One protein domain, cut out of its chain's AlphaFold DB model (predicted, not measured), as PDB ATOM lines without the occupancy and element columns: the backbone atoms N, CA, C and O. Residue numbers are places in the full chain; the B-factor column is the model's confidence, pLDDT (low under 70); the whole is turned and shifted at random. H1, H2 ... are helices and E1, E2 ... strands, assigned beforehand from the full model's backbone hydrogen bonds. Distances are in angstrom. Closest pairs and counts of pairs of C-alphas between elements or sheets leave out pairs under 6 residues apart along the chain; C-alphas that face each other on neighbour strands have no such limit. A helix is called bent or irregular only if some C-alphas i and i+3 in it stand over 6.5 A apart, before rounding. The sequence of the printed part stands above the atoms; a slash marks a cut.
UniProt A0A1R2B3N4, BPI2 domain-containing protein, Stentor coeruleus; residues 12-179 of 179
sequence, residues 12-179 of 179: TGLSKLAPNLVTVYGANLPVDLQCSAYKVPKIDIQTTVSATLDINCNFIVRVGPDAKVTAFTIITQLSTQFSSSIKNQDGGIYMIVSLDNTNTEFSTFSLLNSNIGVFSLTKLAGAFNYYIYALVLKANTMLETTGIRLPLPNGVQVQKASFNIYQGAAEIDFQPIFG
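This is residues 12 to 179 of the 179 residues of the protein "BPI2 domain-containing protein" of Stentor coeruleus (UniProt A0A1R2B3N4). A long, twisted sheet of E1 to E5 has the bent helix H2 lying over its edge strand E5 and short H1 at one end; at the other end the hairpin E6 and E7 reaches past it, only partly face to face. The 168 printed residues hold H1 E1 E2 E3 E4 E5 H2 E6 E7 in that order, a mixed class with antiparallel sheets. The whole is loose, radius of gyration of the C-alphas 21.5 A, and only just a rod, 70 by 35 by 23 A.

Start at E3, residues 49 to 62: E1, 31 to 37, and E2, 42 to 45, lie on one side, E4, 68 to 89, on the other. E5, 92 to 114, follows E4; E2 E3 E4 E5 form a meander, each strand the antiparallel neighbour of the one before. Look for pairs within hydrogen-bond range: N 34 and O 58, 3.0 A; N 44 and O 50, 2.9 A; N 55 and O 76, 2.8 A; N 85 and O 96, 2.9 A. H2, 121 to 146, was assigned as one helix by its hydrogen bonds but is bent, C-alphas 130 and 133 being 7.0 A apart. Its arms H2a, 121 to 130, and H2b, 133 to 146, are on the sheet, each at a height of 8.7 A. H2b touches E5, closest C-alphas Ser 98 and Asn 140, 5.1 A. H1, 20 to 25, is on the same face as H2a. In H1, H2a and H2b every O i to N i+4 pair is within hydrogen-bond range. E6, 156 to 166, and E7, 169 to 178, a hairpin with N 164 and O 171 2.9 A apart, make a sandwich, two sheets face to face, with the large sheet; E6 touches E4, closest C-alphas Ile 86 and Phe 163, 6.4 A.

Find C-alpha 20, where H1 begins, at (-3.419, 8.467, 74.034). E3 runs 39.3 A, E4 47.4 A and E5 50.9 A; E7 ends at C-alpha 178, (62.575, 18.240, 62.789).

The C-alphas farthest apart, Thr 23 and Gly 179, are 71.2 A apart. The printed part has no cut, and no link is long. Residue 179 alone has pLDDT under 70.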
ATOM      1  N   THR A  12      -0.267  17.355  74.299       93.88
ATOM      2  CA  THR A  12      -1.062  17.792  73.139       93.88
ATOM      3  C   THR A  12      -0.245  17.801  71.851       93.88
ATOM      4  O   THR A  12      -0.713  17.300  70.830       93.88
ATOM      5  N   GLY A  13       0.978  18.340  71.868       90.75
ATOM      6  CA  GLY A  13       1.821  18.417  70.670       90.75
ATOM      7  C   GLY A  13       2.218  17.038  70.140       90.75
ATOM      8  O   GLY A  13       2.139  16.785  68.934       90.75
ATOM      9  N   LEU A  14       2.555  16.120  71.048       93.19
ATOM     10  CA  LEU A  14       2.944  14.748  70.731       93.19
ATOM     11  C   LEU A  14       1.755  13.806  70.496       93.19
ATOM     12  O   LEU A  14       1.960  12.716  69.968       93.19
ATOM     13  N   SER A  15       0.513  14.221  70.776       91.81
ATOM     14  CA  SER A  15      -0.691  13.416  70.491       91.81
ATOM     15  C   SER A  15      -0.836  13.036  69.009       91.81
ATOM     16  O   SER A  15      -1.395  11.999  68.668       91.81
ATOM     17  N   LYS A  16      -0.250  13.824  68.099       89.25
ATOM     18  CA  LYS A  16      -0.199  13.504  66.661       89.25
ATOM     19  C   LYS A  16       0.588  12.219  66.365       89.25
ATOM     20  O   LYS A  16       0.327  11.555  65.358       89.25
ATOM     21  N   LEU A  17       1.543  11.888  67.236       90.19
ATOM     22  CA  LEU A  17       2.403  10.707  67.171       90.19
ATOM     23  C   LEU A  17       1.877   9.589  68.079       90.19
ATOM     24  O   LEU A  17       1.776   8.442  67.648       90.19
ATOM     25  N   ALA A  18       1.495   9.946  69.306       92.81
ATOM     26  CA  ALA A  18       1.007   9.049  70.346       92.81
ATOM     27  C   ALA A  18      -0.330   9.576  70.921       92.81
ATOM     28  O   ALA A  18      -0.329  10.275  71.939       92.81
ATOM     29  N   PRO A  19      -1.476   9.268  70.277       91.50
ATOM     30  CA  PRO A  19      -2.773   9.908  70.552       91.50
ATOM     31  C   PRO A  19      -3.243   9.834  72.003       91.50
ATOM     32  O   PRO A  19      -3.825  10.786  72.517       91.50
ATOM     33  N   ASN A  20      -2.926   8.737  72.687       95.06
ATOM     34  CA  ASN A  20      -3.419   8.467  74.034       95.06
ATOM     35  C   ASN A  20      -2.723   9.294  75.131       95.06
ATOM     36  O   ASN A  20      -3.168   9.263  76.274       95.06
ATOM     37  N   LEU A  21      -1.668  10.062  74.815       94.19
ATOM     38  CA  LEU A  21      -0.975  10.915  75.794       94.19
ATOM     39  C   LEU A  21      -1.924  11.892  76.498       94.19
ATOM     40  O   LEU A  21      -1.862  12.038  77.717       94.19
ATOM     41  N   VAL A  22      -2.797  12.552  75.732       95.06
ATOM     42  CA  VAL A  22      -3.741  13.545  76.268       95.06
ATOM     43  C   VAL A  22      -4.814  12.872  77.114       95.06
ATOM     44  O   VAL A  22      -5.184  13.396  78.158       95.06
ATOM     45  N   THR A  23      -5.287  11.701  76.693       95.00
ATOM     46  CA  THR A  23      -6.308  10.944  77.423       95.00
ATOM     47  C   THR A  23      -5.796  10.445  78.773       95.00
ATOM     48  O   THR A  23      -6.540  10.484  79.745       95.00
ATOM     49  N   VAL A  24      -4.540   9.993  78.847       96.06
ATOM     50  CA  VAL A  24      -3.972   9.400  80.070       96.06
ATOM     51  C   VAL A  24      -3.464  10.455  81.052       96.06
ATOM     52  O   VAL A  24      -3.685  10.320  82.252       96.06
ATOM     53  N   TYR A  25      -2.792  11.500  80.566       95.94
ATOM     54  CA  TYR A  25      -2.112  12.471  81.434       95.94
ATOM     55  C   TYR A  25      -2.745  13.866  81.433       95.94
ATOM     56  O   TYR A  25      -2.375  14.697  82.252       95.94
ATOM     57  N   GLY A  26      -3.692  14.141  80.535       94.94
ATOM     58  CA  GLY A  26      -4.255  15.474  80.334       94.94
ATOM     59  C   GLY A  26      -3.526  16.289  79.263       94.94
ATOM     60  O   GLY A  26      -2.469  15.916  78.743       94.94
ATOM     61  N   ALA A  27      -4.126  17.418  78.887       95.06
ATOM     62  CA  ALA A  27      -3.630  18.282  77.820       95.06
ATOM     63  C   ALA A  27      -2.494  19.209  78.286       95.06
ATOM     64  O   ALA A  27      -2.456  19.653  79.429       95.06
ATOM     65  N   ASN A  28      -1.614  19.564  77.348       94.44
ATOM     66  CA  ASN A  28      -0.580  20.597  77.469       94.44
ATOM     67  C   ASN A  28       0.461  20.395  78.585       94.44
ATOM     68  O   ASN A  28       1.160  21.344  78.936       94.44
ATOM     69  N   LEU A  29       0.631  19.174  79.098       96.00
ATOM     70  CA  LEU A  29       1.709  18.883  80.043       96.00
ATOM     71  C   LEU A  29       3.054  18.755  79.316       96.00
ATOM     72  O   LEU A  29       3.082  18.156  78.237       96.00
ATOM     73  N   PRO A  30       4.166  19.273  79.872       95.62
ATOM     74  CA  PRO A  30       5.493  19.114  79.285       95.62
ATOM     75  C   PRO A  30       5.927  17.647  79.203       95.62
ATOM     76  O   PRO A  30       5.679  16.861  80.121       95.62
ATOM     77  N   VAL A  31       6.627  17.302  78.122       95.69
ATOM     78  CA  VAL A  31       7.201  15.969  77.904       95.69
ATOM     79  C   VAL A  31       8.706  16.088  77.701       95.69
ATOM     80  O   VAL A  31       9.159  16.720  76.754       95.69
ATOM     81  N   ASP A  32       9.484  15.453  78.570       94.94
ATOM     82  CA  ASP A  32      10.924  15.301  78.395       94.94
ATOM     83  C   ASP A  32      11.201  14.065  77.525       94.94
ATOM     84  O   ASP A  32      10.612  13.000  77.730       94.94
ATOM     85  N   LEU A  33      12.124  14.191  76.573       94.12
ATOM     86  CA  LEU A  33      12.681  13.060  75.837       94.12
ATOM     87  C   LEU A  33      14.104  12.811  76.329       94.12
ATOM     88  O   LEU A  33      14.985  13.647  76.134       94.12
ATOM     89  N   GLN A  34      14.323  11.658  76.953       95.19
ATOM     90  CA  GLN A  34      15.638  11.244  77.426       95.19
ATOM     91  C   GLN A  34      16.107  10.033  76.630       95.19
ATOM     92  O   GLN A  34      15.576   8.940  76.805       95.19
ATOM     93  N   CYS A  35      17.115  10.225  75.783       94.12
ATOM     94  CA  CYS A  35      17.712   9.171  74.971       94.12
ATOM     95  C   CYS A  35      19.139   8.865  75.429       94.12
ATOM     96  O   CYS A  35      19.889   9.771  75.788       94.12
ATOM     97  N   SER A  36      19.523   7.593  75.386       94.38
ATOM     98  CA  SER A  36      20.879   7.143  75.706       94.38
ATOM     99  C   SER A  36      21.262   5.932  74.864       94.38
ATOM    100  O   SER A  36      20.416   5.084  74.575       94.38
ATOM    101  N   ALA A  37      22.534   5.841  74.477       94.75
ATOM    102  CA  ALA A  37      23.078   4.601  73.943       94.75
ATOM    103  C   ALA A  37      23.209   3.596  75.094       94.75
ATOM    104  O   ALA A  37      23.864   3.888  76.094       94.75
ATOM    105  N   TYR A  38      22.564   2.436  74.974       92.81
ATOM    106  CA  TYR A  38      22.517   1.437  76.056       92.81
ATOM    107  C   TYR A  38      23.425   0.226  75.800       92.81
ATOM    108  O   TYR A  38      23.528  -0.667  76.639       92.81
ATOM    109  N   LYS A  39      24.094   0.196  74.644       92.81
ATOM    110  CA  LYS A  39      25.120  -0.781  74.271       92.81
ATOM    111  C   LYS A  39      26.339  -0.062  73.715       92.81
ATOM    112  O   LYS A  39      26.246   1.080  73.266       92.81
ATOM    113  N   VAL A  40      27.470  -0.764  73.723       93.88
ATOM    114  CA  VAL A  40      28.691  -0.310  73.054       93.88
ATOM    115  C   VAL A  40      28.391  -0.125  71.558       93.88
ATOM    116  O   VAL A  40      27.892  -1.069  70.939       93.88
ATOM    117  N   PRO A  41      28.663   1.061  70.977       93.44
ATOM    118  CA  PRO A  41      28.505   1.290  69.547       93.44
ATOM    119  C   PRO A  41      29.319   0.297  68.722       93.44
ATOM    120  O   PRO A  41      30.458  -0.021  69.065       93.44
ATOM    121  N   LYS A  42      28.750  -0.162  67.611       94.12
ATOM    122  CA  LYS A  42      29.493  -0.942  66.619       94.12
ATOM    123  C   LYS A  42      30.108   0.020  65.619       94.12
ATOM    124  O   LYS A  42      29.383   0.850  65.082       94.12
ATOM    125  N   ILE A  43      31.410  -0.105  65.385       92.25
ATOM    126  CA  ILE A  43      32.142   0.667  64.379       92.25
ATOM    127  C   ILE A  43      32.554  -0.289  63.266       92.25
ATOM    128  O   ILE A  43      33.121  -1.344  63.553       92.25
ATOM    129  N   ASP A  44      32.279   0.087  62.023       92.56
ATOM    130  CA  ASP A  44      32.752  -0.621  60.837       92.56
ATOM    131  C   ASP A  44      33.594   0.324  59.980       92.56
ATOM    132  O   ASP A  44      33.192   1.459  59.701       92.56
ATOM    133  N   ILE A  45      34.783  -0.139  59.600       88.75
ATOM    134  CA  ILE A  45      35.751   0.613  58.805       88.75
ATOM    135  C   ILE A  45      35.900  -0.119  57.475       88.75
ATOM    136  O   ILE A  45      36.484  -1.198  57.407       88.75
ATOM    137  N   GLN A  46      35.350   0.471  56.423       86.94
ATOM    138  CA  GLN A  46      35.456  -0.003  55.044       86.94
ATOM    139  C   GLN A  46      36.224   1.044  54.230       86.94
ATOM    140  O   GLN A  46      37.225   1.574  54.689       86.94
ATOM    141  N   THR A  47      35.746   1.422  53.045       83.31
ATOM    142  CA  THR A  47      36.174   2.668  52.379       83.31
ATOM    143  C   THR A  47      35.622   3.922  53.068       83.31
ATOM    144  O   THR A  47      35.981   5.044  52.720       83.31
ATOM    145  N   THR A  48      34.727   3.734  54.038       84.31
ATOM    146  CA  THR A  48      34.104   4.765  54.867       84.31
ATOM    147  C   THR A  48      34.011   4.242  56.300       84.31
ATOM    148  O   THR A  48      34.028   3.027  56.517       84.31
ATOM    149  N   VAL A  49      33.941   5.139  57.285       88.62
ATOM    150  CA  VAL A  49      33.721   4.754  58.685       88.62
ATOM    151  C   VAL A  49      32.239   4.900  58.983       88.62
ATOM    152  O   VAL A  49      31.671   5.967  58.758       88.62
ATOM    153  N   SER A  50      31.613   3.857  59.511       93.12
ATOM    154  CA  SER A  50      30.224   3.899  59.960       93.12
ATOM    155  C   SER A  50      30.107   3.464  61.415       93.12
ATOM    156  O   SER A  50      30.922   2.686  61.917       93.12
ATOM    157  N   ALA A  51      29.104   3.997  62.110       93.75
ATOM    158  CA  ALA A  51      28.734   3.562  63.445       93.75
ATOM    159  C   ALA A  51      27.255   3.224  63.518       93.75
ATOM    160  O   ALA A  51      26.399   3.903  62.950       93.75
ATOM    161  N   THR A  52      26.968   2.214  64.323       96.25
ATOM    162  CA  THR A  52      25.617   1.825  64.691       96.25
ATOM    163  C   THR A  52      25.486   1.877  66.207       96.25
ATOM    164  O   THR A  52      26.231   1.214  66.934       96.25
ATOM    165  N   LEU A  53      24.538   2.678  66.686       96.00
ATOM    166  CA  LEU A  53      24.258   2.887  68.099       96.00
ATOM    167  C   LEU A  53      22.859   2.370  68.416       96.00
ATOM    168  O   LEU A  53      21.878   2.826  67.835       96.00
ATOM    169  N   ASP A  54      22.756   1.468  69.384       96.94
ATOM    170  CA  ASP A  54      21.460   1.066  69.919       96.94
ATOM    171  C   ASP A  54      21.032   2.071  71.000       96.94
ATOM    172  O   ASP A  54      21.686   2.217  72.039       96.94
ATOM    173  N   ILE A  55      19.930   2.774  70.750       96.81
ATOM    174  CA  ILE A  55      19.421   3.879  71.559       96.81
ATOM    175  C   ILE A  55      18.151   3.458  72.299       96.81
ATOM    176  O   ILE A  55      17.220   2.899  71.722       96.81
ATOM    177  N   ASN A  56      18.101   3.774  73.586       96.75
ATOM    178  CA  ASN A  56      16.917   3.676  74.424       96.75
ATOM    179  C   ASN A  56      16.418   5.094  74.722       96.75
ATOM    180  O   ASN A  56      17.190   5.915  75.225       96.75
ATOM    181  N   CYS A  57      15.155   5.379  74.405       96.81
ATOM    182  CA  CYS A  57      14.525   6.675  74.630       96.81
ATOM    183  C   CYS A  57      13.281   6.555  75.516       96.81
ATOM    184  O   CYS A  57      12.294   5.912  75.150       96.81
ATOM    185  N   ASN A  58      13.303   7.273  76.637       97.56
ATOM    186  CA  ASN A  58      12.179   7.430  77.549       97.56
ATOM    187  C   ASN A  58      11.426   8.727  77.235       97.56
ATOM    188  O   ASN A  58      12.023   9.807  77.219       97.56
ATOM    189  N   PHE A  59      10.113   8.625  77.046       96.94
ATOM    190  CA  PHE A  59       9.213   9.773  76.978       96.94
ATOM    191  C   PHE A  59       8.598   9.994  78.352       96.94
ATOM    192  O   PHE A  59       7.833   9.159  78.831       96.94
ATOM    193  N   ILE A  60       8.940  11.102  79.003       97.75
ATOM    194  CA  ILE A  60       8.637  11.353  80.411       97.75
ATOM    195  C   ILE A  60       7.703  12.557  80.515       97.75
ATOM    196  O   ILE A  60       8.072  13.667  80.149       97.75
ATOM    197  N   VAL A  61       6.496  12.359  81.031       97.38
ATOM    198  CA  VAL A  61       5.518  13.432  81.242       97.38
ATOM    199  C   VAL A  61       5.743  14.046  82.619       97.38
ATOM    200  O   VAL A  61       5.838  13.334  83.623       97.38
ATOM    201  N   ARG A  62       5.815  15.377  82.676       96.25
ATOM    202  CA  ARG A  62       5.850  16.127  83.937       96.25
ATOM    203  C   ARG A  62       4.420  16.341  84.428       96.25
ATOM    204  O   ARG A  62       3.705  17.182  83.889       96.25
ATOM    205  N   VAL A  63       4.001  15.560  85.423       94.31
ATOM    206  CA  VAL A  63       2.627  15.563  85.968       94.31
ATOM    207  C   VAL A  63       2.466  16.461  87.202       94.31
ATOM    208  O   VAL A  63       1.361  16.651  87.694       94.31
ATOM    209  N   GLY A  64       3.560  17.043  87.687       89.31
ATOM    210  CA  GLY A  64       3.592  18.033  88.761       89.31
ATOM    211  C   GLY A  64       4.969  18.705  88.839       89.31
ATOM    212  O   GLY A  64       5.828  18.394  88.010       89.31
ATOM    213  N   PRO A  65       5.203  19.598  89.818       84.69
ATOM    214  CA  PRO A  65       6.471  20.324  89.963       84.69
ATOM    215  C   PRO A  65       7.691  19.397  90.059       84.69
ATOM    216  O   PRO A  65       8.663  19.589  89.332       84.69
ATOM    217  N   ASP A  66       7.574  18.332  90.857       88.94
ATOM    218  CA  ASP A  66       8.637  17.341  91.084       88.94
ATOM    219  C   ASP A  66       8.238  15.922  90.643       88.94
ATOM    220  O   ASP A  66       9.008  14.970  90.767       88.94
ATOM    221  N   ALA A  67       7.025  15.764  90.104       93.25
ATOM    222  CA  ALA A  67       6.483  14.471  89.710       93.25
ATOM    223  C   ALA A  67       6.670  14.228  88.207       93.25
ATOM    224  O   ALA A  67       6.153  14.965  87.359       93.25
ATOM    225  N   LYS A  68       7.386  13.151  87.879       95.69
ATOM    226  CA  LYS A  68       7.662  12.713  86.509       95.69
ATOM    227  C   LYS A  68       7.266  11.257  86.326       95.69
ATOM    228  O   LYS A  68       7.582  10.421  87.167       95.69
ATOM    229  N   VAL A  69       6.607  10.956  85.212       96.56
ATOM    230  CA  VAL A  69       6.163   9.599  84.880       96.56
ATOM    231  C   VAL A  69       6.596   9.263  83.463       96.56
ATOM    232  O   VAL A  69       6.292  10.001  82.527       96.56
ATOM    233  N   THR A  70       7.285   8.138  83.284       97.50
ATOM    234  CA  THR A  70       7.586   7.618  81.946       97.50
ATOM    235  C   THR A  70       6.288   7.151  81.291       97.50
ATOM    236  O   THR A  70       5.655   6.207  81.757       97.50
ATOM    237  N   ALA A  71       5.879   7.818  80.215       97.50
ATOM    238  CA  ALA A  71       4.703   7.462  79.434       97.50
ATOM    239  C   ALA A  71       4.942   6.209  78.599       97.50
ATOM    240  O   ALA A  71       4.090   5.328  78.544       97.50
ATOM    241  N   PHE A  72       6.097   6.127  77.946       97.62
ATOM    242  CA  PHE A  72       6.513   4.954  77.191       97.62
ATOM    243  C   PHE A  72       8.017   4.990  76.928       97.62
ATOM    244  O   PHE A  72       8.652   6.049  76.967       97.62
ATOM    245  N   THR A  73       8.562   3.815  76.640       97.19
ATOM    246  CA  THR A  73       9.974   3.609  76.328       97.19
ATOM    247  C   THR A  73      10.092   2.963  74.963       97.19
ATOM    248  O   THR A  73       9.457   1.936  74.705       97.19
ATOM    249  N   ILE A  74      10.922   3.541  74.102       96.94
ATOM    250  CA  ILE A  74      11.255   2.955  72.806       96.94
ATOM    251  C   ILE A  74      12.721   2.550  72.763       96.94
ATOM    252  O   ILE A  74      13.582   3.188  73.368       96.94
ATOM    253  N   ILE A  75      12.999   1.527  71.969       96.88
ATOM    254  CA  ILE A  75      14.339   1.211  71.502       96.88
ATOM    255  C   ILE A  75      14.376   1.492  70.001       96.88
ATOM    256  O   ILE A  75      13.443   1.157  69.273       96.88
ATOM    257  N   THR A  76      15.444   2.133  69.549       96.94
ATOM    258  CA  THR A  76      15.717   2.438  68.143       96.94
ATOM    259  C   THR A  76      17.212   2.296  67.895       96.94
ATOM    260  O   THR A  76      18.004   2.273  68.835       96.94
ATOM    261  N   GLN A  77      17.611   2.196  66.638       96.81
ATOM    262  CA  GLN A  77      19.007   2.173  66.246       96.81
ATOM    263  C   GLN A  77      19.332   3.428  65.448       96.81
ATOM    264  O   GLN A  77      18.615   3.760  64.513       96.81
ATOM    265  N   LEU A  78      20.404   4.120  65.814       95.81
ATOM    266  CA  LEU A  78      20.969   5.212  65.035       95.81
ATOM    267  C   LEU A  78      22.135   4.660  64.217       95.81
ATOM    268  O   LEU A  78      23.123   4.200  64.790       95.81
ATOM    269  N   SER A  79      22.024   4.733  62.899       95.38
ATOM    270  CA  SER A  79      23.131   4.469  61.983       95.38
ATOM    271  C   SER A  79      23.667   5.796  61.477       95.38
ATOM    272  O   SER A  79      22.892   6.703  61.186       95.38
ATOM    273  N   THR A  80      24.986   5.931  61.409       94.44
ATOM    274  CA  THR A  80      25.647   7.139  60.914       94.44
ATOM    275  C   THR A  80      26.939   6.785  60.198       94.44
ATOM    276  O   THR A  80      27.607   5.808  60.545       94.44
ATOM    277  N   GLN A  81      27.301   7.591  59.210       92.69
ATOM    278  CA  GLN A  81      28.576   7.512  58.519       92.69
ATOM    279  C   GLN A  81      29.397   8.759  58.834       92.69
ATOM    280  O   GLN A  81      28.859   9.861  58.927       92.69
ATOM    281  N   PHE A  82      30.703   8.587  58.996       88.62
ATOM    282  CA  PHE A  82      31.634   9.667  59.277       88.62
ATOM    283  C   PHE A  82      32.445   9.988  58.031       88.62
ATOM    284  O   PHE A  82      32.937   9.098  57.331       88.62
ATOM    285  N   SER A  83      32.646  11.277  57.813       84.44
ATOM    286  CA  SER A  83      33.740  11.806  57.019       84.44
ATOM    287  C   SER A  83      34.767  12.427  57.950       84.44
ATOM    288  O   SER A  83      34.433  13.022  58.974       84.44
ATOM    289  N   SER A  84      36.034  12.303  57.592       82.06
ATOM    290  CA  SER A  84      37.115  12.932  58.331       82.06
ATOM    291  C   SER A  84      38.068  13.630  57.383       82.06
ATOM    292  O   SER A  84      38.243  13.256  56.224       82.06
ATOM    293  N   SER A  85      38.682  14.682  57.897       82.38
ATOM    294  CA  SER A  85      39.754  15.406  57.234       82.38
ATOM    295  C   SER A  85      40.865  15.687  58.230       82.38
ATOM    296  O   SER A  85      40.669  15.638  59.446       82.38
ATOM    297  N   ILE A  86      42.051  15.964  57.704       85.00
ATOM    298  CA  ILE A  86      43.211  16.313  58.510       85.00
ATOM    299  C   ILE A  86      43.534  17.782  58.297       85.00
ATOM    300  O   ILE A  86      43.561  18.271  57.167       85.00
ATOM    301  N   LYS A  87      43.801  18.480  59.399       83.12
ATOM    302  CA  LYS A  87      44.206  19.879  59.396       83.12
ATOM    303  C   LYS A  87      45.498  20.058  60.185       83.12
ATOM    304  O   LYS A  87      45.595  19.629  61.334       83.12
ATOM    305  N   ASN A  88      46.467  20.733  59.574       78.69
ATOM    306  CA  ASN A  88      47.687  21.175  60.245       78.69
ATOM    307  C   ASN A  88      47.430  22.567  60.830       78.69
ATOM    308  O   ASN A  88      47.202  23.516  60.081       78.69
ATOM    309  N   GLN A  89      47.422  22.686  62.157       75.31
ATOM    310  CA  GLN A  89      47.223  23.960  62.858       75.31
ATOM    311  C   GLN A  89      48.002  23.966  64.176       75.31
ATOM    312  O   GLN A  89      48.177  22.919  64.796       75.31
ATOM    313  N   ASP A  90      48.511  25.134  64.572       70.62
ATOM    314  CA  ASP A  90      49.213  25.360  65.848       70.62
ATOM    315  C   ASP A  90      50.363  24.373  66.143       70.62
ATOM    316  O   ASP A  90      50.588  23.962  67.281       70.62
ATOM    317  N   GLY A  91      51.093  23.951  65.103       70.94
ATOM    318  CA  GLY A  91      52.207  23.002  65.235       70.94
ATOM    319  C   GLY A  91      51.786  21.554  65.529       70.94
ATOM    320  O   GLY A  91      52.626  20.750  65.926       70.94
ATOM    321  N   GLY A  92      50.508  21.206  65.348       77.81
ATOM    322  CA  GLY A  92      49.987  19.846  65.484       77.81
ATOM    323  C   GLY A  92      49.129  19.397  64.299       77.81
ATOM    324  O   GLY A  92      48.733  20.197  63.448       77.81
ATOM    325  N   ILE A  93      48.819  18.098  64.272       85.19
ATOM    326  CA  ILE A  93      47.825  17.517  63.364       85.19
ATOM    327  C   ILE A  93      46.514  17.334  64.125       85.19
ATOM    328  O   ILE A  93      46.496  16.756  65.215       85.19
ATOM    329  N   TYR A  94      45.418  17.788  63.528       86.81
ATOM    330  CA  TYR A  94      44.070  17.609  64.045       86.81
ATOM    331  C   TYR A  94      43.246  16.788  63.062       86.81
ATOM    332  O   TYR A  94      43.160  17.124  61.880       86.81
ATOM    333  N   MET A  95      42.612  15.734  63.567       86.38
ATOM    334  CA  MET A  95      41.551  15.036  62.857       86.38
ATOM    335  C   MET A  95      40.241  15.775  63.098       86.38
ATOM    336  O   MET A  95      39.786  15.914  64.235       86.38
ATOM    337  N   ILE A  96      39.645  16.260  62.018       87.38
ATOM    338  CA  ILE A  96      38.329  16.882  62.023       87.38
ATOM    339  C   ILE A  96      37.340  15.845  61.523       87.38
ATOM    340  O   ILE A  96      37.482  15.344  60.410       87.38
ATOM    341  N   VAL A  97      36.363  15.516  62.359       85.81
ATOM    342  CA  VAL A  97      35.337  14.516  62.063       85.81
ATOM    343  C   VAL A  97      34.013  15.230  61.837       85.81
ATOM    344  O   VAL A  97      33.672  16.157  62.565       85.81
ATOM    345  N   SER A  98      33.253  14.777  60.853       89.00
ATOM    346  CA  SER A  98      31.887  15.208  60.603       89.00
ATOM    347  C   SER A  98      31.016  13.997  60.281       89.00
ATOM    348  O   SER A  98      31.467  13.003  59.717       89.00
ATOM    349  N   LEU A  99      29.758  14.062  60.686       90.75
ATOM    350  CA  LEU A  99      28.732  13.086  60.360       90.75
ATOM    351  C   LEU A  99      28.144  13.419  58.987       90.75
ATOM    352  O   LEU A  99      27.787  14.573  58.720       90.75
ATOM    353  N   ASP A 100      27.998  12.404  58.142       89.38
ATOM    354  CA  ASP A 100      27.283  12.502  56.879       89.38
ATOM    355  C   ASP A 100      25.783  12.482  57.148       89.38
ATOM    356  O   ASP A 100      25.190  11.469  57.529       89.38
ATOM    357  N   ASN A 101      25.152  13.624  56.917       84.19
ATOM    358  CA  ASN A 101      23.732  13.779  57.145       84.19
ATOM    359  C   ASN A 101      22.855  12.894  56.238       84.19
ATOM    360  O   ASN A 101      21.757  12.521  56.637       84.19
ATOM    361  N   THR A 102      23.302  12.582  55.021       87.19
ATOM    362  CA  THR A 102      22.528  11.766  54.067       87.19
ATOM    363  C   THR A 102      22.501  10.300  54.485       87.19
ATOM    364  O   THR A 102      21.531   9.601  54.214       87.19
ATOM    365  N   ASN A 103      23.550   9.864  55.182       90.44
ATOM    366  CA  ASN A 103      23.744   8.497  55.658       90.44
ATOM    367  C   ASN A 103      23.597   8.393  57.186       90.44
ATOM    368  O   ASN A 103      24.157   7.492  57.812       90.44
ATOM    369  N   THR A 104      22.864   9.330  57.800       93.19
ATOM    370  CA  THR A 104      22.532   9.290  59.225       93.19
ATOM    371  C   THR A 104      21.026   9.178  59.411       93.19
ATOM    372  O   THR A 104      20.281  10.070  59.011       93.19
ATOM    373  N   GLU A 105      20.574   8.105  60.056       94.62
ATOM    374  CA  GLU A 105      19.150   7.835  60.252       94.62
ATOM    375  C   GLU A 105      18.860   6.991  61.497       94.62
ATOM    376  O   GLU A 105      19.674   6.182  61.951       94.62
ATOM    377  N   PHE A 106      17.651   7.158  62.029       94.88
ATOM    378  CA  PHE A 106      17.075   6.251  63.009       94.88
ATOM    379  C   PHE A 106      16.274   5.148  62.320       94.88
ATOM    380  O   PHE A 106      15.394   5.414  61.497       94.88
ATOM    381  N   SER A 107      16.494   3.913  62.746       95.12
ATOM    382  CA  SER A 107      15.834   2.712  62.247       95.12
ATOM    383  C   SER A 107      15.333   1.831  63.400       95.12
ATOM    384  O   SER A 107      15.476   2.163  64.581       95.12
ATOM    385  N   THR A 108      14.699   0.706  63.049       93.19
ATOM    386  CA  THR A 108      14.354  -0.397  63.972       93.19
ATOM    387  C   THR A 108      13.644   0.033  65.264       93.19
ATOM    388  O   THR A 108      14.005  -0.346  66.376       93.19
ATOM    389  N   PHE A 109      12.582   0.828  65.121       96.19
ATOM    390  CA  PHE A 109      11.771   1.266  66.255       96.19
ATOM    391  C   PHE A 109      10.995   0.099  66.866       96.19
ATOM    392  O   PHE A 109      10.223  -0.578  66.188       96.19
ATOM    393  N   SER A 110      11.143  -0.078  68.174       96.19
ATOM    394  CA  SER A 110      10.397  -1.047  68.970       96.19
ATOM    395  C   SER A 110       9.921  -0.414  70.274       96.19
ATOM    396  O   SER A 110      10.583   0.451  70.848       96.19
ATOM    397  N   LEU A 111       8.738  -0.823  70.728       95.88
ATOM    398  CA  LEU A 111       8.153  -0.366  71.983       95.88
ATOM    399  C   LEU A 111       8.548  -1.345  73.089       95.88
ATOM    400  O   LEU A 111       8.175  -2.514  73.025       95.88
ATOM    401  N   LEU A 112       9.290  -0.875  74.091       94.88
ATOM    402  CA  LEU A 112       9.702  -1.703  75.224       94.88
ATOM    403  C   LEU A 112       8.611  -1.753  76.299       94.88
ATOM    404  O   LEU A 112       8.288  -2.814  76.823       94.88
ATOM    405  N   ASN A 113       8.044  -0.594  76.633       94.19
ATOM    406  CA  ASN A 113       6.923  -0.464  77.557       94.19
ATOM    407  C   ASN A 113       6.063   0.748  77.178       94.19
ATOM    408  O   ASN A 113       6.535   1.674  76.513       94.19
ATOM    409  N   SER A 114       4.795   0.739  77.588       96.62
ATOM    410  CA  SER A 114       3.881   1.862  77.370       96.62
ATOM    411  C   SER A 114       2.767   1.889  78.405       96.62
ATOM    412  O   SER A 114       1.968   0.960  78.492       96.62
ATOM    413  N   ASN A 115       2.677   3.002  79.126       96.38
ATOM    414  CA  ASN A 115       1.584   3.339  80.036       96.38
ATOM    415  C   ASN A 115       0.420   4.045  79.317       96.38
ATOM    416  O   ASN A 115      -0.582   4.377  79.941       96.38
ATOM    417  N   ILE A 116       0.535   4.269  78.002       95.31
ATOM    418  CA  ILE A 116      -0.498   4.903  77.166       95.31
ATOM    419  C   ILE A 116      -1.137   3.938  76.159       95.31
ATOM    420  O   ILE A 116      -1.902   4.353  75.288       95.31
ATOM    421  N   GLY A 117      -0.810   2.648  76.245       92.50
ATOM    422  CA  GLY A 117      -1.253   1.634  75.295       92.50
ATOM    423  C   GLY A 117      -0.498   1.675  73.962       92.50
ATOM    424  O   GLY A 117       0.625   2.176  73.869       92.50
ATOM    425  N   VAL A 118      -1.107   1.097  72.927       90.25
ATOM    426  CA  VAL A 118      -0.493   0.918  71.602       90.25
ATOM    427  C   VAL A 118      -0.666   2.174  70.744       90.25
ATOM    428  O   VAL A 118      -1.712   2.819  70.766       90.25
ATOM    429  N   PHE A 119       0.352   2.507  69.951       92.75
ATOM    430  CA  PHE A 119       0.324   3.586  68.964       92.75
ATOM    431  C   PHE A 119       1.264   3.268  67.787       92.75
ATOM    432  O   PHE A 119       2.016   2.295  67.811       92.75
ATOM    433  N   SER A 120       1.211   4.080  66.729       90.00
ATOM    434  CA  SER A 120       2.008   3.857  65.517       90.00
ATOM    435  C   SER A 120       3.468   4.286  65.707       90.00
ATOM    436  O   SER A 120       3.770   5.479  65.761       90.00
ATOM    437  N   LEU A 121       4.386   3.314  65.715       93.19
ATOM    438  CA  LEU A 121       5.831   3.573  65.739       93.19
ATOM    439  C   LEU A 121       6.343   4.208  64.437       93.19
ATOM    440  O   LEU A 121       7.307   4.963  64.471       93.19
ATOM    441  N   THR A 122       5.673   3.986  63.303       91.38
ATOM    442  CA  THR A 122       6.049   4.579  62.009       91.38
ATOM    443  C   THR A 122       5.987   6.105  62.034       91.38
ATOM    444  O   THR A 122       6.884   6.774  61.525       91.38
ATOM    445  N   LYS A 123       4.954   6.679  62.667       89.38
ATOM    446  CA  LYS A 123       4.851   8.139  62.827       89.38
ATOM    447  C   LYS A 123       5.990   8.685  63.684       89.38
ATOM    448  O   LYS A 123       6.548   9.732  63.368       89.38
ATOM    449  N   LEU A 124       6.342   7.960  64.745       90.88
ATOM    450  CA  LEU A 124       7.445   8.326  65.624       90.88
ATOM    451  C   LEU A 124       8.791   8.262  64.889       90.88
ATOM    452  O   LEU A 124       9.565   9.209  64.972       90.88
ATOM    453  N   ALA A 125       9.021   7.218  64.089       92.25
ATOM    454  CA  ALA A 125      10.202   7.097  63.239       92.25
ATOM    455  C   ALA A 125      10.340   8.278  62.265       92.25
ATOM    456  O   ALA A 125      11.419   8.853  62.132       92.25
ATOM    457  N   GLY A 126       9.234   8.693  61.638       89.75
ATOM    458  CA  GLY A 126       9.207   9.882  60.787       89.75
ATOM    459  C   GLY A 126       9.567  11.167  61.542       89.75
ATOM    460  O   GLY A 126      10.297  12.002  61.017       89.75
ATOM    461  N   ALA A 127       9.110  11.317  62.789       89.31
ATOM    462  CA  ALA A 127       9.445  12.474  63.621       89.31
ATOM    463  C   ALA A 127      10.929  12.503  64.029       89.31
ATOM    464  O   ALA A 127      11.555  13.557  63.940       89.31
ATOM    465  N   PHE A 128      11.509  11.367  64.430       91.00
ATOM    466  CA  PHE A 128      12.939  11.270  64.754       91.00
ATOM    467  C   PHE A 128      13.812  11.623  63.546       91.00
ATOM    468  O   PHE A 128      14.691  12.478  63.647       91.00
ATOM    469  N   ASN A 129      13.520  11.027  62.389       90.44
ATOM    470  CA  ASN A 129      14.282  11.276  61.168       90.44
ATOM    471  C   ASN A 129      14.075  12.689  60.607       90.44
ATOM    472  O   ASN A 129      14.982  13.237  59.995       90.44
ATOM    473  N   TYR A 130      12.946  13.347  60.877       87.19
ATOM    474  CA  TYR A 130      12.784  14.764  60.536       87.19
ATOM    475  C   TYR A 130      13.797  15.661  61.271       87.19
ATOM    476  O   TYR A 130      14.336  16.603  60.688       87.19
ATOM    477  N   TYR A 131      14.081  15.371  62.546       86.38
ATOM    478  CA  TYR A 131      15.027  16.152  63.345       86.38
ATOM    479  C   TYR A 131      16.492  15.781  63.114       86.38
ATOM    480  O   TYR A 131      17.366  16.517  63.581       86.38
ATOM    481  N   ILE A 132      16.778  14.699  62.379       89.25
ATOM    482  CA  ILE A 132      18.150  14.209  62.220       89.25
ATOM    483  C   ILE A 132      19.066  15.269  61.615       89.25
ATOM    484  O   ILE A 132      20.142  15.504  62.150       89.25
ATOM    485  N   TYR A 133      18.576  16.017  60.619       86.19
ATOM    486  CA  TYR A 133      19.330  17.094  59.977       86.19
ATOM    487  C   TYR A 133      19.837  18.133  60.973       86.19
ATOM    488  O   TYR A 133      21.008  18.508  60.976       86.19
ATOM    489  N   ALA A 134      18.948  18.605  61.847       87.12
ATOM    490  CA  ALA A 134      19.299  19.620  62.830       87.12
ATOM    491  C   ALA A 134      20.254  19.068  63.901       87.12
ATOM    492  O   ALA A 134      21.151  19.784  64.350       87.12
ATOM    493  N   LEU A 135      20.075  17.804  64.296       87.50
ATOM    494  CA  LEU A 135      20.947  17.132  65.258       87.50
ATOM    495  C   LEU A 135      22.353  16.921  64.690       87.50
ATOM    496  O   LEU A 135      23.324  17.265  65.360       87.50
ATOM    497  N   VAL A 136      22.458  16.435  63.451       90.31
ATOM    498  CA  VAL A 136      23.724  16.240  62.739       90.31
ATOM    499  C   VAL A 136      24.449  17.567  62.554       90.31
ATOM    500  O   VAL A 136      25.622  17.665  62.897       90.31
ATOM    501  N   LEU A 137      23.758  18.622  62.113       89.31
ATOM    502  CA  LEU A 137      24.370  19.944  61.954       89.31
ATOM    503  C   LEU A 137      24.965  20.464  63.272       89.31
ATOM    504  O   LEU A 137      26.094  20.958  63.307       89.31
ATOM    505  N   LYS A 138      24.215  20.325  64.372       88.81
ATOM    506  CA  LYS A 138      24.671  20.734  65.704       88.81
ATOM    507  C   LYS A 138      25.850  19.884  66.188       88.81
ATOM    508  O   LYS A 138      26.780  20.432  66.775       88.81
ATOM    509  N   ALA A 139      25.818  18.573  65.946       88.38
ATOM    510  CA  ALA A 139      26.916  17.670  66.276       88.38
ATOM    511  C   ALA A 139      28.184  18.024  65.485       88.38
ATOM    512  O   ALA A 139      29.237  18.204  66.088       88.38
ATOM    513  N   ASN A 140      28.072  18.232  64.171       89.88
ATOM    514  CA  ASN A 140      29.192  18.607  63.308       89.88
ATOM    515  C   ASN A 140      29.818  19.932  63.733       89.88
ATOM    516  O   ASN A 140      31.032  20.012  63.844       89.88
ATOM    517  N   THR A 141      29.010  20.932  64.097       87.88
ATOM    518  CA  THR A 141      29.538  22.207  64.615       87.88
ATOM    519  C   THR A 141      30.409  21.995  65.866       87.88
ATOM    520  O   THR A 141      31.459  22.620  66.010       87.88
ATOM    521  N   MET A 142      30.015  21.099  66.780       85.94
ATOM    522  CA  MET A 142      30.826  20.761  67.962       85.94
ATOM    523  C   MET A 142      32.083  19.944  67.619       85.94
ATOM    524  O   MET A 142      33.151  20.187  68.185       85.94
ATOM    525  N   LEU A 143      31.974  18.982  66.700       85.19
ATOM    526  CA  LEU A 143      33.102  18.145  66.280       85.19
ATOM    527  C   LEU A 143      34.163  18.956  65.520       85.19
ATOM    528  O   LEU A 143      35.356  18.817  65.796       85.19
ATOM    529  N   GLU A 144      33.737  19.849  64.626       80.62
ATOM    530  CA  GLU A 144      34.612  20.712  63.827       80.62
ATOM    531  C   GLU A 144      35.362  21.743  64.673       80.62
ATOM    532  O   GLU A 144      36.519  22.055  64.390       80.62
ATOM    533  N   THR A 145      34.723  22.256  65.728       79.12
ATOM    534  CA  THR A 145      35.331  23.251  66.625       79.12
ATOM    535  C   THR A 145      36.351  22.657  67.586       79.12
ATOM    536  O   THR A 145      37.305  23.338  67.949       79.12
ATOM    537  N   THR A 146      36.167  21.401  67.996       78.19
ATOM    538  CA  THR A 146      37.066  20.755  68.959       78.19
ATOM    539  C   THR A 146      38.255  20.111  68.249       78.19
ATOM    540  O   THR A 146      39.403  20.343  68.628       78.19
ATOM    541  N   GLY A 147      37.986  19.322  67.201       80.12
ATOM    542  CA  GLY A 147      38.979  18.454  66.571       80.12
ATOM    543  C   GLY A 147      39.606  17.441  67.541       80.12
ATOM    544  O   GLY A 147      39.534  17.561  68.763       80.12
ATOM    545  N   ILE A 148      40.252  16.412  67.004       84.75
ATOM    546  CA  ILE A 148      41.037  15.462  67.799       84.75
ATOM    547  C   ILE A 148      42.505  15.716  67.484       84.75
ATOM    548  O   ILE A 148      42.967  15.420  66.381       84.75
ATOM    549  N   ARG A 149      43.244  16.281  68.444       85.94
ATOM    550  CA  ARG A 149      44.690  16.469  68.300       85.94
ATOM    551  C   ARG A 149      45.377  15.108  68.341       85.94
ATOM    552  O   ARG A 149      45.242  14.377  69.320       85.94
ATOM    553  N   LEU A 150      46.136  14.792  67.300       85.00
ATOM    554  CA  LEU A 150      46.927  13.572  67.263       85.00
ATOM    555  C   LEU A 150      48.179  13.727  68.134       85.00
ATOM    556  O   LEU A 150      48.811  14.790  68.114       85.00
ATOM    557  N   PRO A 151      48.556  12.689  68.897       83.81
ATOM    558  CA  PRO A 151      49.789  12.712  69.662       83.81
ATOM    559  C   PRO A 151      50.980  12.690  68.698       83.81
ATOM    560  O   PRO A 151      51.148  11.745  67.931       83.81
ATOM    561  N   LEU A 152      51.812  13.730  68.745       81.75
ATOM    562  CA  LEU A 152      53.083  13.785  68.027       81.75
ATOM    563  C   LEU A 152      54.242  13.693  69.026       81.75
ATOM    564  O   LEU A 152      54.133  14.253  70.122       81.75
ATOM    565  N   PRO A 153      55.354  13.025  68.673       82.62
ATOM    566  CA  PRO A 153      56.567  13.071  69.479       82.62
ATOM    567  C   PRO A 153      57.083  14.507  69.650       82.62
ATOM    568  O   PRO A 153      56.919  15.356  68.773       82.62
ATOM    569  N   ASN A 154      57.756  14.770  70.773       81.75
ATOM    570  CA  ASN A 154      58.361  16.076  71.032       81.75
ATOM    571  C   ASN A 154      59.373  16.442  69.932       81.75
ATOM    572  O   ASN A 154      60.181  15.609  69.530       81.75
ATOM    573  N   GLY A 155      59.336  17.695  69.472       78.75
ATOM    574  CA  GLY A 155      60.225  18.203  68.418       78.75
ATOM    575  C   GLY A 155      59.801  17.852  66.985       78.75
ATOM    576  O   GLY A 155      60.432  18.324  66.041       78.75
ATOM    577  N   VAL A 156      58.727  17.075  66.801       82.06
ATOM    578  CA  VAL A 156      58.173  16.772  65.474       82.06
ATOM    579  C   VAL A 156      57.121  17.811  65.103       82.06
ATOM    580  O   VAL A 156      56.085  17.929  65.756       82.06
ATOM    581  N   GLN A 157      57.375  18.532  64.015       81.06
ATOM    582  CA  GLN A 157      56.377  19.340  63.318       81.06
ATOM    583  C   GLN A 157      55.941  18.640  62.032       81.06
ATOM    584  O   GLN A 157      56.610  17.729  61.545       81.06
ATOM    585  N   VAL A 158      54.806  19.056  61.474       79.06
ATOM    586  CA  VAL A 158      54.190  18.371  60.334       79.06
ATOM    587  C   VAL A 158      53.992  19.337  59.179       79.06
ATOM    588  O   VAL A 158      53.282  20.332  59.302       79.06
ATOM    589  N   GLN A 159      54.611  19.021  58.040       77.81
ATOM    590  CA  GLN A 159      54.515  19.828  56.824       77.81
ATOM    591  C   GLN A 159      53.239  19.525  56.040       77.81
ATOM    592  O   GLN A 159      52.536  20.422  55.578       77.81
ATOM    593  N   LYS A 160      52.959  18.232  55.874       80.06
ATOM    594  CA  LYS A 160      51.835  17.682  55.117       80.06
ATOM    595  C   LYS A 160      51.323  16.457  55.846       80.06
ATOM    596  O   LYS A 160      52.126  15.717  56.406       80.06
ATOM    597  N   ALA A 161      50.016  16.252  55.811       82.75
ATOM    598  CA  ALA A 161      49.391  15.047  56.318       82.75
ATOM    599  C   ALA A 161      48.241  14.629  55.401       82.75
ATOM    600  O   ALA A 161      47.583  15.482  54.800       82.75
ATOM    601  N   SER A 162      48.014  13.327  55.295       83.12
ATOM    602  CA  SER A 162      46.899  12.723  54.575       83.12
ATOM    603  C   SER A 162      46.205  11.697  55.457       83.12
ATOM    604  O   SER A 162      46.813  11.102  56.343       83.12
ATOM    605  N   PHE A 163      44.910  11.520  55.212       83.25
ATOM    606  CA  PHE A 163      44.093  10.518  55.877       83.25
ATOM    607  C   PHE A 163      43.612   9.512  54.851       83.25
ATOM    608  O   PHE A 163      42.938   9.890  53.892       83.25
ATOM    609  N   ASN A 164      43.955   8.251  55.071       86.00
ATOM    610  CA  ASN A 164      43.601   7.148  54.199       86.00
ATOM    611  C   ASN A 164      42.730   6.160  54.980       86.00
ATOM    612  O   ASN A 164      42.987   5.880  56.149       86.00
ATOM    613  N   ILE A 165      41.680   5.642  54.346       83.69
ATOM    614  CA  ILE A 165      40.801   4.632  54.945       83.69
ATOM    615  C   ILE A 165      40.898   3.367  54.103       83.69
ATOM    616  O   ILE A 165      40.724   3.404  52.883       83.69
ATOM    617  N   TYR A 166      41.150   2.255  54.776       87.06
ATOM    618  CA  TYR A 166      41.203   0.918  54.214       87.06
ATOM    619  C   TYR A 166      40.196   0.029  54.936       87.06
ATOM    620  O   TYR A 166      39.766   0.308  56.054       87.06
ATOM    621  N   GLN A 167      39.861  -1.104  54.331       88.19
ATOM    622  CA  GLN A 167      39.040  -2.091  55.014       88.19
ATOM    623  C   GLN A 167      39.720  -2.546  56.317       88.19
ATOM    624  O   GLN A 167      40.819  -3.096  56.305       88.19
ATOM    625  N   GLY A 168      39.047  -2.305  57.441       87.44
ATOM    626  CA  GLY A 168      39.501  -2.631  58.789       87.44
ATOM    627  C   GLY A 168      40.480  -1.639  59.424       87.44
ATOM    628  O   GLY A 168      40.828  -1.838  60.587       87.44
ATOM    629  N   ALA A 169      40.922  -0.586  58.725       85.88
ATOM    630  CA  ALA A 169      41.930   0.337  59.248       85.88
ATOM    631  C   ALA A 169      41.791   1.769  58.717       85.88
ATOM    632  O   ALA A 169      41.378   2.007  57.587       85.88
ATOM    633  N   ALA A 170      42.198   2.737  59.531       84.50
ATOM    634  CA  ALA A 170      42.408   4.112  59.103       84.50
ATOM    635  C   ALA A 170      43.865   4.493  59.370       84.50
ATOM    636  O   ALA A 170      44.405   4.181  60.433       84.50
ATOM    637  N   GLU A 171      44.484   5.162  58.409       86.56
ATOM    638  CA  GLU A 171      45.896   5.521  58.415       86.56
ATOM    639  C   GLU A 171      46.060   7.031  58.288       86.56
ATOM    640  O   GLU A 171      45.320   7.712  57.571       86.56
ATOM    641  N   ILE A 172      47.040   7.552  59.018       85.81
ATOM    642  CA  ILE A 172      47.443   8.949  58.946       85.81
ATOM    643  C   ILE A 172      48.899   8.966  58.522       85.81
ATOM    644  O   ILE A 172      49.790   8.653  59.311       85.81
ATOM    645  N   ASP A 173      49.114   9.387  57.287       85.94
ATOM    646  CA  ASP A 173      50.440   9.628  56.748       85.94
ATOM    647  C   ASP A 173      50.814  11.079  56.969       85.94
ATOM    648  O   ASP A 173      49.991  11.981  56.792       85.94
ATOM    649  N   PHE A 174      52.070  11.336  57.317       85.69
ATOM    650  CA  PHE A 174      52.555  12.700  57.418       85.69
ATOM    651  C   PHE A 174      54.037  12.826  57.084       85.69
ATOM    652  O   PHE A 174      54.829  11.906  57.271       85.69
ATOM    653  N   GLN A 175      54.412  14.010  56.602       85.56
ATOM    654  CA  GLN A 175      55.796  14.384  56.345       85.56
ATOM    655  C   GLN A 175      56.337  15.181  57.545       85.56
ATOM    656  O   GLN A 175      55.892  16.321  57.756       85.56
ATOM    657  N   PRO A 176      57.267  14.613  58.339       85.00
ATOM    658  CA  PRO A 176      57.823  15.291  59.500       85.00
ATOM    659  C   PRO A 176      58.827  16.376  59.099       85.00
ATOM    660  O   PRO A 176      59.560  16.243  58.118       85.00
ATOM    661  N   ILE A 177      58.902  17.422  59.917       81.50
ATOM    662  CA  ILE A 177      60.009  18.377  59.972       81.50
ATOM    663  C   ILE A 177      60.559  18.329  61.395       81.50
ATOM    664  O   ILE A 177      59.799  18.428  62.362       81.50
ATOM    665  N   PHE A 178      61.874  18.176  61.512       77.94
ATOM    666  CA  PHE A 178      62.575  18.240  62.789       77.94
ATOM    667  C   PHE A 178      63.013  19.685  63.015       77.94
ATOM    668  O   PHE A 178      63.743  20.239  62.189       77.94
ATOM    669  N   GLY A 179      62.474  20.294  64.072       62.31
ATOM    670  CA  GLY A 179      62.860  21.629  64.537       62.31
ATOM    671  C   GLY A 179      64.074  21.599  65.449       62.31
ATOM    672  O   GLY A 179      64.336  20.532  66.049       62.31
TER     673      GLY A 179